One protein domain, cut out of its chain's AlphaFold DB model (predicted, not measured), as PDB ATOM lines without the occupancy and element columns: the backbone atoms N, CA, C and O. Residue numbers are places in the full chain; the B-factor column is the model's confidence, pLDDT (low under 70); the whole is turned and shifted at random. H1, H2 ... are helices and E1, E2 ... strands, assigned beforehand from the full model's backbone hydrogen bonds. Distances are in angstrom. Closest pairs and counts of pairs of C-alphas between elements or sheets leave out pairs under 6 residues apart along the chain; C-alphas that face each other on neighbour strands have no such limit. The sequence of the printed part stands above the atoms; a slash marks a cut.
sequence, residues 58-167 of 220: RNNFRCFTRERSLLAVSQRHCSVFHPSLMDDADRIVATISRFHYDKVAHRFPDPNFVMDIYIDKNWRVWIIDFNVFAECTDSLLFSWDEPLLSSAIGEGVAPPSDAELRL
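AT A GLANCE: This is residues 58 to 167 of the 220 residues of the protein "Hypothetical protein" of Dictyocha speculum (UniProt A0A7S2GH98). A strongly twisted sheet of five strands has one helix, H1, packed over one of its faces, while the long link after E4 folds back over the opposite face with residues 137 to 149 before it loops round to the short edge strand E5. Two hairpins, E1 with E2 and E3 with E4, make most of the sheet. The printed part has 110 residues with one named helix and five named strands, in the order E1, E2, H1, E3, E4, E5; the sheet runs E4, E3, E1, E2, E5 and is mixed. The class is mixed, helices and strands, with under half of the residues in named elements. The whole is compact and rounded, with a radius of gyration of the C-alphas of 13.3 A and spans of 38 by 28 by 25 A.

HOW THE PARTS SIT: Inner strands E1, residues 60 to 66, and E2, residues 69 to 75, are an antiparallel hairpin at 154 degrees, with N 64 and O 72 2.9 A apart, within hydrogen-bond range. E3, residues 113 to 119, is antiparallel to E1 at 151 degrees, with N 63 and O 115 at 2.8 A. Edge strand E4, residues 125 to 131, forms an antiparallel hairpin with E3 at 152 degrees, with N 116 and O 129 at 2.9 A. The other edge strand, E5, residues 164 to 166, is parallel to E2 at 11 degrees, with N 73 and O 164 at 2.8 A. H1, residues 89 to 104, is on one face of the sheet, two layers in all. Its closest C-alphas to E2 are those of Ser 97 and Leu 70, 6.7 A apart, and to E5 those of Val 93 and Leu 165, 6.7 A apart. E2, H1 and E3 form a split strand-helix-strand unit, two strands running the same way with E1 between them, and its crossover is left-handed. In H1 every O i to N i+4 pair is within hydrogen-bond range. E2 and E4 are apart.

IN THESE COORDINATES: E1 begins at C-alpha 60, (44.561, 13.974, 93.328), and is 20.1 A long; E2 is 18.7 A, E3 19.1 A and E4 17.2 A. H1 measures 21.0 A from C-alpha 89, (38.586, 14.082, 104.965), to C-alpha 104. E5, 6.6 A long, ends at C-alpha 166, (38.681, 22.022, 100.709).

THE WHOLE: The C-alphas farthest apart, those of Lys 121 and Gly 154, are 39.6 A apart. The printed part has no cut. The links E2 to H1, 13 residues, and E4 to E5, 32 residues, are long. Mean pLDDT of the printed part is 89.8, and residues 151 to 160 are under 70.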
ATOM      1  N   ARG A  58      39.662  11.592  91.602       90.00
ATOM      2  CA  ARG A  58      39.217  11.815  92.988       90.00
ATOM      3  C   ARG A  58      40.354  11.937  94.004       90.00
ATOM      4  O   ARG A  58      40.238  12.693  94.959       90.00
ATOM      5  N   ASN A  59      41.423  11.161  93.832       94.06
ATOM      6  CA  ASN A  59      42.497  11.061  94.818       94.06
ATOM      7  C   ASN A  59      43.695  11.987  94.502       94.06
ATOM      8  O   ASN A  59      44.785  11.762  95.035       94.06
ATOM      9  N   ASN A  60      43.535  12.970  93.609       95.25
ATOM     10  CA  ASN A  60      44.561  13.974  93.328       95.25
ATOM     11  C   ASN A  60      44.279  15.248  94.126       95.25
ATOM     12  O   ASN A  60      43.151  15.747  94.126       95.25
ATOM     13  N   PHE A  61      45.318  15.802  94.744       97.44
ATOM     14  CA  PHE A  61      45.227  16.992  95.584       97.44
ATOM     15  C   PHE A  61      46.338  17.984  95.256       97.44
ATOM     16  O   PHE A  61      47.462  17.584  94.953       97.44
ATOM     17  N   ARG A  62      46.026  19.273  95.368       98.12
ATOM     18  CA  ARG A  62      46.984  20.380  95.304       98.12
ATOM     19  C   ARG A  62      47.241  20.898  96.711       98.12
ATOM     20  O   ARG A  62      46.299  21.180  97.443       98.12
ATOM     21  N   CYS A  63      48.506  21.005  97.082       98.06
ATOM     22  CA  CYS A  63      48.965  21.345  98.423       98.06
ATOM     23  C   CYS A  63      49.736  22.665  98.384       98.06
ATOM     24  O   CYS A  63      50.699  22.788  97.628       98.06
ATOM     25  N   PHE A  64      49.344  23.629  99.207       97.69
ATOM     26  CA  PHE A  64      49.933  24.965  99.249       97.69
ATOM     27  C   PHE A  64      50.880  25.064 100.443       97.69
ATOM     28  O   PHE A  64      50.456  24.906 101.588       97.69
ATOM     29  N   THR A  65      52.167  25.295 100.178       96.25
ATOM     30  CA  THR A  65      53.218  25.358 101.203       96.25
ATOM     31  C   THR A  65      53.854  26.740 101.221       96.25
ATOM     32  O   THR A  65      54.309  27.222 100.184       96.25
ATOM     33  N   ARG A  66      53.941  27.349 102.406       94.12
ATOM     34  CA  ARG A  66      54.640  28.617 102.657       94.12
ATOM     35  C   ARG A  66      55.494  28.463 103.908       94.12
ATOM     36  O   ARG A  66      55.067  27.826 104.865       94.12
ATOM     37  N   GLU A  67      56.711  28.992 103.890       93.25
ATOM     38  CA  GLU A  67      57.674  28.897 104.998       93.25
ATOM     39  C   GLU A  67      57.886  27.454 105.498       93.25
ATOM     40  O   GLU A  67      58.021  27.187 106.691       93.25
ATOM     41  N   ARG A  68      57.907  26.491 104.562       93.56
ATOM     42  CA  ARG A  68      57.993  25.038 104.826       93.56
ATOM     43  C   ARG A  68      56.833  24.473 105.664       93.56
ATOM     44  O   ARG A  68      56.927  23.341 106.135       93.56
ATOM     45  N   SER A  69      55.737  25.215 105.806       93.75
ATOM     46  CA  SER A  69      54.506  24.809 106.489       93.75
ATOM     47  C   SER A  69      53.397  24.560 105.466       93.75
ATOM     48  O   SER A  69      53.198  25.357 104.548       93.75
ATOM     49  N   LEU A  70      52.682  23.439 105.603       95.81
ATOM     50  CA  LEU A  70      51.529  23.135 104.755       95.81
ATOM     51  C   LEU A  70      50.339  23.964 105.242       95.81
ATOM     52  O   LEU A  70      49.903  23.791 106.376       95.81
ATOM     53  N   LEU A  71      49.833  24.851 104.390       95.06
ATOM     54  CA  LEU A  71      48.739  25.760 104.728       95.06
ATOM     55  C   LEU A  71      47.378  25.195 104.329       95.06
ATOM     56  O   LEU A  71      46.429  25.246 105.104       95.06
ATOM     57  N   ALA A  72      47.294  24.678 103.104       96.25
ATOM     58  CA  ALA A  72      46.029  24.364 102.457       96.25
ATOM     59  C   ALA A  72      46.146  23.140 101.539       96.25
ATOM     60  O   ALA A  72      47.200  22.886 100.946       96.25
ATOM     61  N   VAL A  73      45.050  22.402 101.389       97.44
ATOM     62  CA  VAL A  73      44.912  21.235 100.513       97.44
ATOM     63  C   VAL A  73      43.598  21.338  99.742       97.44
ATOM     64  O   VAL A  73      42.531  21.495 100.329       97.44
ATOM     65  N   SER A  74      43.661  21.238  98.415       96.62
ATOM     66  CA  SER A  74      42.502  21.307  97.519       96.62
ATOM     67  C   SER A  74      42.335  20.016  96.729       96.62
ATOM     68  O   SER A  74      43.325  19.450  96.263       96.62
ATOM     69  N   GLN A  75      41.098  19.578  96.499       94.81
ATOM     70  CA  GLN A  75      40.789  18.569  95.480       94.81
ATOM     71  C   GLN A  75      41.231  19.066  94.088       94.81
ATOM     72  O   GLN A  75      40.767  20.096  93.611       94.81
ATOM     73  N   ARG A  76      42.112  18.329  93.392       92.50
ATOM     74  CA  ARG A  76      42.682  18.784  92.103       92.50
ATOM     75  C   ARG A  76      41.673  18.794  90.953       92.50
ATOM     76  O   ARG A  76      41.800  19.605  90.037       92.50
ATOM     77  N   HIS A  77      40.696  17.892  90.994       86.06
ATOM     78  CA  HIS A  77      39.629  17.782  90.002       86.06
ATOM     79  C   HIS A  77      38.306  18.233  90.612       86.06
ATOM     80  O   HIS A  77      37.563  17.425  91.164       86.06
ATOM     81  N   CYS A  78      38.024  19.529  90.501       82.50
ATOM     82  CA  CYS A  78      36.798  20.145  91.014       82.50
ATOM     83  C   CYS A  78      35.561  19.888  90.131       82.50
ATOM     84  O   CYS A  78      34.465  20.322  90.470       82.50
ATOM     85  N   SER A  79      35.733  19.184  89.005       77.81
ATOM     86  CA  SER A  79      34.699  18.959  87.990       77.81
ATOM     87  C   SER A  79      33.736  17.800  88.307       77.81
ATOM     88  O   SER A  79      32.879  17.487  87.486       77.81
ATOM     89  N   VAL A  80      33.903  17.109  89.443       76.19
ATOM     90  CA  VAL A  80      33.065  15.971  89.859       76.19
ATOM     91  C   VAL A  80      32.913  15.959  91.382       76.19
ATOM     92  O   VAL A  80      33.905  16.009  92.114       76.19
ATOM     93  N   PHE A  81      31.673  15.835  91.857       81.38
ATOM     94  CA  PHE A  81      31.380  15.605  93.269       81.38
ATOM     95  C   PHE A  81      31.648  14.143  93.661       81.38
ATOM     96  O   PHE A  81      31.265  13.201  92.963       81.38
ATOM     97  N   HIS A  82      32.308  13.938  94.800       81.50
ATOM     98  CA  HIS A  82      32.661  12.615  95.306       81.50
ATOM     99  C   HIS A  82      32.264  12.493  96.787       81.50
ATOM    100  O   HIS A  82      33.109  12.738  97.646       81.50
ATOM    101  N   PRO A  83      31.020  12.074  97.105       80.38
ATOM    102  CA  PRO A  83      30.506  12.048  98.480       80.38
ATOM    103  C   PRO A  83      31.433  11.332  99.471       80.38
ATOM    104  O   PRO A  83      31.743  11.864 100.532       80.38
ATOM    105  N   SER A  84      31.974  10.176  99.069       82.44
ATOM    106  CA  SER A  84      32.865   9.353  99.899       82.44
ATOM    107  C   SER A  84      34.204  10.011 100.251       82.44
ATOM    108  O   SER A  84      35.015   9.400 100.937       82.44
ATOM    109  N   LEU A  85      34.525  11.172  99.673       85.12
ATOM    110  CA  LEU A  85      35.761  11.895  99.962       85.12
ATOM    111  C   LEU A  85      35.647  12.687 101.273       85.12
ATOM    112  O   LEU A  85      36.659  12.911 101.929       85.12
ATOM    113  N   MET A  86      34.418  13.039 101.673       86.81
ATOM    114  CA  MET A  86      34.119  13.684 102.954       86.81
ATOM    115  C   MET A  86      34.327  12.724 104.127       86.81
ATOM    116  O   MET A  86      34.930  13.105 105.124       86.81
ATOM    117  N   ASP A  87      33.916  11.460 103.973       90.75
ATOM    118  CA  ASP A  87      34.113  10.406 104.982       90.75
ATOM    119  C   ASP A  87      35.605  10.158 105.299       90.75
ATOM    120  O   ASP A  87      35.958   9.718 106.392       90.75
ATOM    121  N   ASP A  88      36.486  10.437 104.332       92.88
ATOM    122  CA  ASP A  88      37.941  10.272 104.418       92.88
ATOM    123  C   ASP A  88      38.684  11.600 104.733       92.88
ATOM    124  O   ASP A  88      39.915  11.592 104.819       92.88
ATOM    125  N   ALA A  89      37.991  12.735 104.915       93.38
ATOM    126  CA  ALA A  89      38.586  14.082 104.965       93.38
ATOM    127  C   ALA A  89      39.706  14.242 106.016       93.38
ATOM    128  O   ALA A  89      40.841  14.581 105.666       93.38
ATOM    129  N   ASP A  90      39.438  13.912 107.285       94.44
ATOM    130  CA  ASP A  90      40.434  13.975 108.371       94.44
ATOM    131  C   ASP A  90      41.666  13.109 108.068       94.44
ATOM    132  O   ASP A  90      42.815  13.468 108.342       94.44
ATOM    133  N   ARG A  91      41.431  11.946 107.452       96.12
ATOM    134  CA  ARG A  91      42.475  10.989 107.091       96.12
ATOM    135  C   ARG A  91      43.316  11.486 105.919       96.12
ATOM    136  O   ARG A  91      44.523  11.227 105.898       96.12
ATOM    137  N   ILE A  92      42.712  12.197 104.970       96.44
ATOM    138  CA  ILE A  92      43.399  12.878 103.869       96.44
ATOM    139  C   ILE A  92      44.344  13.936 104.445       96.44
ATOM    140  O   ILE A  92      45.546  13.845 104.187       96.44
ATOM    141  N   VAL A  93      43.858  14.845 105.303       96.19
ATOM    142  CA  VAL A  93      44.706  15.864 105.960       96.19
ATOM    143  C   VAL A  93      45.847  15.214 106.730       96.19
ATOM    144  O   VAL A  93      47.011  15.494 106.448       96.19
ATOM    145  N   ALA A  94      45.551  14.281 107.638       96.44
ATOM    146  CA  ALA A  94      46.572  13.628 108.455       96.44
ATOM    147  C   ALA A  94      47.641  12.905 107.610       96.44
ATOM    148  O   ALA A  94      48.830  12.940 107.938       96.44
ATOM    149  N   THR A  95      47.242  12.276 106.499       97.88
ATOM    150  CA  THR A  95      48.168  11.593 105.578       97.88
ATOM    151  C   THR A  95      49.062  12.590 104.839       97.88
ATOM    152  O   THR A  95      50.274  12.376 104.750       97.88
ATOM    153  N   ILE A  96      48.489  13.685 104.331       98.00
ATOM    154  CA  ILE A  96      49.207  14.698 103.549       98.00
ATOM    155  C   ILE A  96      50.131  15.521 104.449       98.00
ATOM    156  O   ILE A  96      51.318  15.620 104.143       98.00
ATOM    157  N   SER A  97      49.639  16.039 105.577       97.06
ATOM    158  CA  SER A  97      50.428  16.813 106.547       97.06
ATOM    159  C   SER A  97      51.631  16.016 107.047       97.06
ATOM    160  O   SER A  97      52.760  16.515 107.039       97.06
ATOM    161  N   ARG A  98      51.428  14.734 107.386       97.12
ATOM    162  CA  ARG A  98      52.526  13.843 107.777       97.12
ATOM    163  C   ARG A  98      53.513  13.606 106.639       97.12
ATOM    164  O   ARG A  98      54.716  13.690 106.867       97.12
ATOM    165  N   PHE A  99      53.043  13.299 105.428       98.19
ATOM    166  CA  PHE A  99      53.933  13.101 104.279       98.19
ATOM    167  C   PHE A  99      54.753  14.362 103.982       98.19
ATOM    168  O   PHE A  99      55.966  14.273 103.787       98.19
ATOM    169  N   HIS A 100      54.112  15.530 104.001       97.56
ATOM    170  CA  HIS A 100      54.757  16.815 103.795       97.56
ATOM    171  C   HIS A 100      55.872  17.050 104.824       97.56
ATOM    172  O   HIS A 100      57.016  17.272 104.426       97.56
ATOM    173  N   TYR A 101      55.580  16.904 106.121       95.62
ATOM    174  CA  TYR A 101      56.568  17.046 107.195       95.62
ATOM    175  C   TYR A 101      57.703  16.008 107.094       95.62
ATOM    176  O   TYR A 101      58.879  16.366 107.000       95.62
ATOM    177  N   ASP A 102      57.365  14.714 107.029       96.12
ATOM    178  CA  ASP A 102      58.337  13.612 107.039       96.12
ATOM    179  C   ASP A 102      59.237  13.609 105.788       96.12
ATOM    180  O   ASP A 102      60.392  13.156 105.849       96.12
ATOM    181  N   LYS A 103      58.713  14.037 104.625       97.25
ATOM    182  CA  LYS A 103      59.337  13.828 103.302       97.25
ATOM    183  C   LYS A 103      59.707  15.108 102.553       97.25
ATOM    184  O   LYS A 103      60.785  15.106 101.960       97.25
ATOM    185  N   VAL A 104      58.915  16.179 102.605       96.62
ATOM    186  CA  VAL A 104      59.025  17.310 101.658       96.62
ATOM    187  C   VAL A 104      59.580  18.592 102.290       96.62
ATOM    188  O   VAL A 104      60.563  19.124 101.775       96.62
ATOM    189  N   ALA A 105      59.014  19.049 103.412       92.12
ATOM    190  CA  ALA A 105      59.193  20.389 103.990       92.12
ATOM    191  C   ALA A 105      60.656  20.873 104.077       92.12
ATOM    192  O   ALA A 105      60.975  22.010 103.730       92.12
ATOM    193  N   HIS A 106      61.568  19.994 104.503       92.56
ATOM    194  CA  HIS A 106      62.999  20.291 104.674       92.56
ATOM    195  C   HIS A 106      63.904  19.701 103.575       92.56
ATOM    196  O   HIS A 106      65.125  19.720 103.717       92.56
ATOM    197  N   ARG A 107      63.330  19.140 102.500       94.88
ATOM    198  CA  ARG A 107      64.075  18.562 101.361       94.88
ATOM    199  C   ARG A 107      63.861  19.305 100.049       94.88
ATOM    200  O   ARG A 107      64.753  19.264  99.207       94.88
ATOM    201  N   PHE A 108      62.719  19.966  99.865       94.25
ATOM    202  CA  PHE A 108      62.542  20.868  98.731       94.25
ATOM    203  C   PHE A 108      63.395  22.139  98.939       94.25
ATOM    204  O   PHE A 108      63.472  22.618 100.081       94.25
ATOM    205  N   PRO A 109      64.077  22.667  97.898       94.25
ATOM    206  CA  PRO A 109      64.963  23.822  98.051       94.25
ATOM    207  C   PRO A 109      64.213  25.050  98.573       94.25
ATOM    208  O   PRO A 109      64.575  25.599  99.620       94.25
ATOM    209  N   ASP A 110      63.129  25.412  97.890       93.69
ATOM    210  CA  ASP A 110      62.347  26.604  98.187       93.69
ATOM    211  C   ASP A 110      61.438  26.405  99.412       93.69
ATOM    212  O   ASP A 110      60.904  25.313  99.628       93.69
ATOM    213  N   PRO A 111      61.242  27.445 100.243       93.81
ATOM    214  CA  PRO A 111      60.330  27.382 101.383       93.81
ATOM    215  C   PRO A 111      58.856  27.526 100.976       93.81
ATOM    216  O   PRO A 111      57.982  27.127 101.745       93.81
ATOM    217  N   ASN A 112      58.593  28.093  99.793       95.00
ATOM    218  CA  ASN A 112      57.268  28.439  99.289       95.00
ATOM    219  C   ASN A 112      57.054  27.725  97.951       95.00
ATOM    220  O   ASN A 112      57.778  27.992  96.993       95.00
ATOM    221  N   PHE A 113      56.090  26.812  97.880       97.19
ATOM    222  CA  PHE A 113      55.787  26.051  96.667       97.19
ATOM    223  C   PHE A 113      54.363  25.498  96.702       97.19
ATOM    224  O   PHE A 113      53.757  25.316  97.761       97.19
ATOM    225  N   VAL A 114      53.843  25.172  95.524       98.06
ATOM    226  CA  VAL A 114      52.620  24.390  95.364       98.06
ATOM    227  C   VAL A 114      53.005  22.983  94.912       98.06
ATOM    228  O   VAL A 114      53.893  22.804  94.085       98.06
ATOM    229  N   MET A 115      52.369  21.967  95.483       98.00
ATOM    230  CA  MET A 115      52.705  20.556  95.303       98.00
ATOM    231  C   MET A 115      51.451  19.788  94.879       98.00
ATOM    232  O   MET A 115      50.489  19.716  95.638       98.00
ATOM    233  N   ASP A 116      51.467  19.185  93.692       97.88
ATOM    234  CA  ASP A 116      50.407  18.280  93.245       97.88
ATOM    235  C   ASP A 116      50.768  16.843  93.641       97.88
ATOM    236  O   ASP A 116      51.881  16.375  93.387       97.88
ATOM    237  N   ILE A 117      49.833  16.131  94.269       98.06
ATOM    238  CA  ILE A 117      50.016  14.766  94.783       98.06
ATOM    239  C   ILE A 117      48.841  13.852  94.433       98.06
ATOM    240  O   ILE A 117      47.721  14.301  94.204       98.06
ATOM    241  N   TYR A 118      49.099  12.548  94.474       97.50
ATOM    242  CA  TYR A 118      48.108  11.486  94.344       97.50
ATOM    243  C   TYR A 118      48.177  10.528  95.539       97.50
ATOM    244  O   TYR A 118      49.262  10.072  95.910       97.50
ATOM    245  N   ILE A 119      47.026  10.180  96.120       97.50
ATOM    246  CA  ILE A 119      46.916   9.164  97.177       97.50
ATOM    247  C   ILE A 119      46.408   7.851  96.572       97.50
ATOM    248  O   ILE A 119      45.305   7.779  96.028       97.50
ATOM    249  N   ASP A 120      47.188   6.776  96.674       95.38
ATOM    250  CA  ASP A 120      46.737   5.469  96.189       95.38
ATOM    251  C   ASP A 120      45.835   4.723  97.191       95.38
ATOM    252  O   ASP A 120      45.696   5.089  98.356       95.38
ATOM    253  N   LYS A 121      45.221   3.621  96.739       93.12
ATOM    254  CA  LYS A 121      44.339   2.764  97.558       93.12
ATOM    255  C   LYS A 121      45.003   2.177  98.818       93.12
ATOM    256  O   LYS A 121      44.311   1.651  99.684       93.12
ATOM    257  N   ASN A 122      46.333   2.204  98.893       95.81
ATOM    258  CA  ASN A 122      47.134   1.740 100.020       95.81
ATOM    259  C   ASN A 122      47.577   2.908 100.923       95.81
ATOM    260  O   ASN A 122      48.411   2.698 101.802       95.81
ATOM    261  N   TRP A 123      47.022   4.111 100.720       96.44
ATOM    262  CA  TRP A 123      47.345   5.343 101.444       96.44
ATOM    263  C   TRP A 123      48.812   5.767 101.315       96.44
ATOM    264  O   TRP A 123      49.380   6.404 102.202       96.44
ATOM    265  N   ARG A 124      49.436   5.434 100.179       97.06
ATOM    266  CA  ARG A 124      50.756   5.954  99.812       97.06
ATOM    267  C   ARG A 124      50.580   7.228  98.997       97.06
ATOM    268  O   ARG A 124      49.806   7.246  98.039       97.06
ATOM    269  N   VAL A 125      51.322   8.264  99.377       98.00
ATOM    270  CA  VAL A 125      51.354   9.552  98.678       98.00
ATOM    271  C   VAL A 125      52.430   9.519  97.597       98.00
ATOM    272  O   VAL A 125      53.569   9.120  97.847       98.00
ATOM    273  N   TRP A 126      52.058   9.956  96.402       97.19
ATOM    274  CA  TRP A 126      52.918  10.092  95.235       97.19
ATOM    275  C   TRP A 126      52.958  11.565  94.839       97.19
ATOM    276  O   TRP A 126      51.904  12.168  94.665       97.19
ATOM    277  N   ILE A 127      54.148  12.148  94.686       97.06
ATOM    278  CA  ILE A 127      54.276  13.501  94.128       97.06
ATOM    279  C   ILE A 127      54.057  13.414  92.621       97.06
ATOM    280  O   ILE A 127      54.697  12.608  91.943       97.06
ATOM    281  N   ILE A 128      53.139  14.237  92.125       95.88
ATOM    282  CA  ILE A 128      52.839  14.397  90.707       95.88
ATOM    283  C   ILE A 128      53.618  15.581  90.149       95.88
ATOM    284  O   ILE A 128      54.263  15.417  89.120       95.88
ATOM    285  N   ASP A 129      53.607  16.740  90.815       96.12
ATOM    286  CA  ASP A 129      54.321  17.922  90.323       96.12
ATOM    287  C   ASP A 129      54.636  18.959  91.405       96.12
ATOM    288  O   ASP A 129      54.063  18.934  92.495       96.12
ATOM    289  N   PHE A 130      55.527  19.896  91.073       96.88
ATOM    290  CA  PHE A 130      55.786  21.110  91.847       96.88
ATOM    291  C   PHE A 130      55.544  22.340  90.968       96.88
ATOM    292  O   PHE A 130      55.987  22.380  89.825       96.88
ATOM    293  N   ASN A 131      54.867  23.339  91.524       96.81
ATOM    294  CA  ASN A 131      54.500  24.597  90.883       96.81
ATOM    295  C   ASN A 131      54.915  25.785  91.769       96.81
ATOM    296  O   ASN A 131      55.145  25.637  92.974       96.81
ATOM    297  N   VAL A 132      55.002  26.976  91.176       95.62
ATOM    298  CA  VAL A 132      55.358  28.211  91.893       95.62
ATOM    299  C   VAL A 132      54.217  28.619  92.830       95.62
ATOM    300  O   VAL A 132      53.046  28.551  92.455       95.62
ATOM    301  N   PHE A 133      54.549  29.070  94.042       95.62
ATOM    302  CA  PHE A 133      53.590  29.703  94.954       95.62
ATOM    303  C   PHE A 133      53.325  31.148  94.502       95.62
ATOM    304  O   PHE A 133      53.971  32.081  94.973       95.62
ATOM    305  N   ALA A 134      52.445  31.306  93.514       92.88
ATOM    306  CA  ALA A 134      52.035  32.581  92.933       92.88
ATOM    307  C   ALA A 134      50.722  32.419  92.148       92.88
ATOM    308  O   ALA A 134      50.379  31.308  91.740       92.88
ATOM    309  N   GLU A 135      50.054  33.538  91.862       92.88
ATOM    310  CA  GLU A 135      48.761  33.623  91.158       92.88
ATOM    311  C   GLU A 135      48.702  32.905  89.800       92.88
ATOM    312  O   GLU A 135      47.638  32.448  89.389       92.88
ATOM    313  N   CYS A 136      49.842  32.730  89.122       91.00
ATOM    314  CA  CYS A 136      49.932  31.960  87.879       91.00
ATOM    315  C   CYS A 136      49.625  30.456  88.048       91.00
ATOM    316  O   CYS A 136      49.366  29.763  87.063       91.00
ATOM    317  N   THR A 137      49.638  29.940  89.279       93.75
ATOM    318  CA  THR A 137      49.242  28.571  89.608       93.75
ATOM    319  C   THR A 137      47.778  28.552  90.051       93.75
ATOM    320  O   THR A 137      47.437  29.125  91.077       93.75
ATOM    321  N   ASP A 138      46.912  27.834  89.330       93.69
ATOM    322  CA  ASP A 138      45.482  27.686  89.671       93.69
ATOM    323  C   ASP A 138      45.250  27.300  91.156       93.69
ATOM    324  O   ASP A 138      45.761  26.278  91.637       93.69
ATOM    325  N   SER A 139      44.482  28.126  91.875       93.19
ATOM    326  CA  SER A 139      44.165  27.977  93.302       93.19
ATOM    327  C   SER A 139      43.013  27.002  93.595       93.19
ATOM    328  O   SER A 139      42.809  26.630  94.752       93.19
ATOM    329  N   LEU A 140      42.291  26.531  92.571       93.94
ATOM    330  CA  LEU A 140      41.226  25.521  92.656       93.94
ATOM    331  C   LEU A 140      40.065  25.914  93.589       93.94
ATOM    332  O   LEU A 140      39.206  26.697  93.196       93.94
ATOM    333  N   LEU A 141      39.983  25.363  94.806       93.69
ATOM    334  CA  LEU A 141      38.938  25.701  95.792       93.69
ATOM    335  C   LEU A 141      39.348  26.839  96.748       93.69
ATOM    336  O   LEU A 141      38.605  27.180  97.668       93.69
ATOM    337  N   PHE A 142      40.519  27.434  96.527       94.00
ATOM    338  CA  PHE A 142      41.041  28.586  97.264       94.00
ATOM    339  C   PHE A 142      41.090  29.838  96.378       94.00
ATOM    340  O   PHE A 142      40.942  29.747  95.155       94.00
ATOM    341  N   SER A 143      41.315  31.008  96.981       93.56
ATOM    342  CA  SER A 143      41.670  32.239  96.258       93.56
ATOM    343  C   SER A 143      43.031  32.747  96.720       93.56
ATOM    344  O   SER A 143      43.328  32.707  97.912       93.56
ATOM    345  N   TRP A 144      43.840  33.269  95.798       92.62
ATOM    346  CA  TRP A 144      45.125  33.890  96.132       92.62
ATOM    347  C   TRP A 144      44.976  35.148  96.998       92.62
ATOM    348  O   TRP A 144      45.848  35.415  97.824       92.62
ATOM    349  N   ASP A 145      43.843  35.849  96.891       91.12
ATOM    350  CA  ASP A 145      43.502  37.011  97.726       91.12
ATOM    351  C   ASP A 145      43.145  36.649  99.176       91.12
ATOM    352  O   ASP A 145      43.043  37.524 100.037       91.12
ATOM    353  N   GLU A 146      42.880  35.372  99.472       89.56
ATOM    354  CA  GLU A 146      42.380  34.987 100.788       89.56
ATOM    355  C   GLU A 146      43.501  35.036 101.852       89.56
ATOM    356  O   GLU A 146      44.674  34.818 101.533       89.56
ATOM    357  N   PRO A 147      43.180  35.261 103.140       86.56
ATOM    358  CA  PRO A 147      44.141  35.270 104.252       86.56
ATOM    359  C   PRO A 147      45.171  34.129 104.272       86.56
ATOM    360  O   PRO A 147      46.317  34.321 104.675       86.56
ATOM    361  N   LEU A 148      44.754  32.934 103.853       87.00
ATOM    362  CA  LEU A 148      45.571  31.730 103.909       87.00
ATOM    363  C   LEU A 148      46.705  31.762 102.874       87.00
ATOM    364  O   LEU A 148      47.847  31.476 103.226       87.00
ATOM    365  N   LEU A 149      46.421  32.152 101.627       89.44
ATOM    366  CA  LEU A 149      47.406  32.167 100.536       89.44
ATOM    367  C   LEU A 149      48.080  33.528 100.330       89.44
ATOM    368  O   LEU A 149      49.265  33.569  99.986       89.44
ATOM    369  N   SER A 150      47.372  34.631 100.583       83.62
ATOM    370  CA  SER A 150      47.874  35.986 100.345       83.62
ATOM    371  C   SER A 150      49.126  36.293 101.170       83.62
ATOM    372  O   SER A 150      49.205  36.030 102.374       83.62
ATOM    373  N   SER A 151      50.126  36.893 100.523       64.69
ATOM    374  CA  SER A 151      51.368  37.354 101.168       64.69
ATOM    375  C   SER A 151      51.182  38.638 101.992       64.69
ATOM    376  O   SER A 151      52.128  39.117 102.606       64.69
ATOM    377  N   ALA A 152      49.974  39.214 101.992       55.19
ATOM    378  CA  ALA A 152      49.642  40.458 102.686       55.19
ATOM    379  C   ALA A 152      49.444  40.284 104.203       55.19
ATOM    380  O   ALA A 152      49.431  41.273 104.938       55.19
ATOM    381  N   ILE A 153      49.308  39.046 104.692       52.62
ATOM    382  CA  ILE A 153      49.324  38.768 106.129       52.62
ATOM    383  C   ILE A 153      50.773  38.766 106.609       52.62
ATOM    384  O   ILE A 153      51.510  37.801 106.422       52.62
ATOM    385  N   GLY A 154      51.164  39.897 107.197       46.53
ATOM    386  CA  GLY A 154      52.519  40.140 107.669       46.53
ATOM    387  C   GLY A 154      52.966  39.235 108.819       46.53
ATOM    388  O   GLY A 154      52.176  38.538 109.462       46.53
ATOM    389  N   GLU A 155      54.269  39.318 109.083       45.22
ATOM    390  CA  GLU A 155      54.996  38.677 110.181       45.22
ATOM    391  C   GLU A 155      54.195  38.701 111.499       45.22
ATOM    392  O   GLU A 155      54.076  39.740 112.151       45.22
ATOM    393  N   GLY A 156      53.640  37.555 111.918       49.06
ATOM    394  CA  GLY A 156      52.970  37.437 113.221       49.06
ATOM    395  C   GLY A 156      51.751  36.518 113.285       49.06
ATOM    396  O   GLY A 156      51.421  36.051 114.376       49.06
ATOM    397  N   VAL A 157      51.102  36.195 112.162       55.84
ATOM    398  CA  VAL A 157      50.108  35.109 112.150       55.84
ATOM    399  C   VAL A 157      50.854  33.783 112.090       55.84
ATOM    400  O   VAL A 157      51.428  33.425 111.064       55.84
ATOM    401  N   ALA A 158      50.872  33.064 113.215       57.38
ATOM    402  CA  ALA A 158      51.410  31.711 113.262       57.38
ATOM    403  C   ALA A 158      50.699  30.829 112.215       57.38
ATOM    404  O   ALA A 158      49.480  30.965 112.057       57.38
ATOM    405  N   PRO A 159      51.419  29.934 111.512       61.44
ATOM    406  CA  PRO A 159      50.783  29.004 110.586       61.44
ATOM    407  C   PRO A 159      49.700  28.197 111.320       61.44
ATOM    408  O   PRO A 159      49.858  27.915 112.515       61.44
ATOM    409  N   PRO A 160      48.596  27.837 110.640       65.44
ATOM    410  CA  PRO A 160      47.533  27.060 111.264       65.44
ATOM    411  C   PRO A 160      48.097  25.730 111.784       65.44
ATOM    412  O   PRO A 160      49.033  25.178 111.202       65.44
ATOM    413  N   SER A 161      47.552  25.220 112.897       72.44
ATOM    414  CA  SER A 161      48.042  23.972 113.510       72.44
ATOM    415  C   SER A 161      47.938  22.780 112.561       72.44
ATOM    416  O   SER A 161      48.785  21.890 112.587       72.44
ATOM    417  N   ASP A 162      46.912  22.811 111.713       84.25
ATOM    418  CA  ASP A 162      46.572  21.810 110.719       84.25
ATOM    419  C   ASP A 162      46.214  22.513 109.405       84.25
ATOM    420  O   ASP A 162      45.679  23.623 109.405       84.25
ATOM    421  N   ALA A 163      46.515  21.873 108.277       93.31
ATOM    422  CA  ALA A 163      46.241  22.434 106.959       93.31
ATOM    423  C   ALA A 163      44.737  22.430 106.640       93.31
ATOM    424  O   ALA A 163      44.060  21.423 106.852       93.31
ATOM    425  N   GLU A 164      44.227  23.519 106.064       95.38
ATOM    426  CA  GLU A 164      42.821  23.612 105.664       95.38
ATOM    427  C   GLU A 164      42.549  22.729 104.436       95.38
ATOM    428  O   GLU A 164      43.184  22.895 103.393       95.38
ATOM    429  N   LEU A 165      41.597  21.799 104.533       95.69
ATOM    430  CA  LEU A 165      41.164  20.967 103.411       95.69
ATOM    431  C   LEU A 165      39.868  21.503 102.810       95.69
ATOM    432  O   LEU A 165      38.848  21.572 103.492       95.69
ATOM    433  N   ARG A 166      39.888  21.780 101.504       94.38
ATOM    434  CA  ARG A 166      38.681  22.022 100.709       94.38
ATOM    435  C   ARG A 166      38.488  20.909  99.683       94.38
ATOM    436  O   ARG A 166      39.395  20.570  98.918       94.38
ATOM    437  N   LEU A 167      37.279  20.360  99.674       93.44
ATOM    438  CA  LEU A 167      36.778  19.342  98.754       93.44
ATOM    439  C   LEU A 167      35.495  19.872  98.099       93.44
ATOM    440  O   LEU A 167      34.848  20.754  98.658       93.44
TER     441      LEU A 167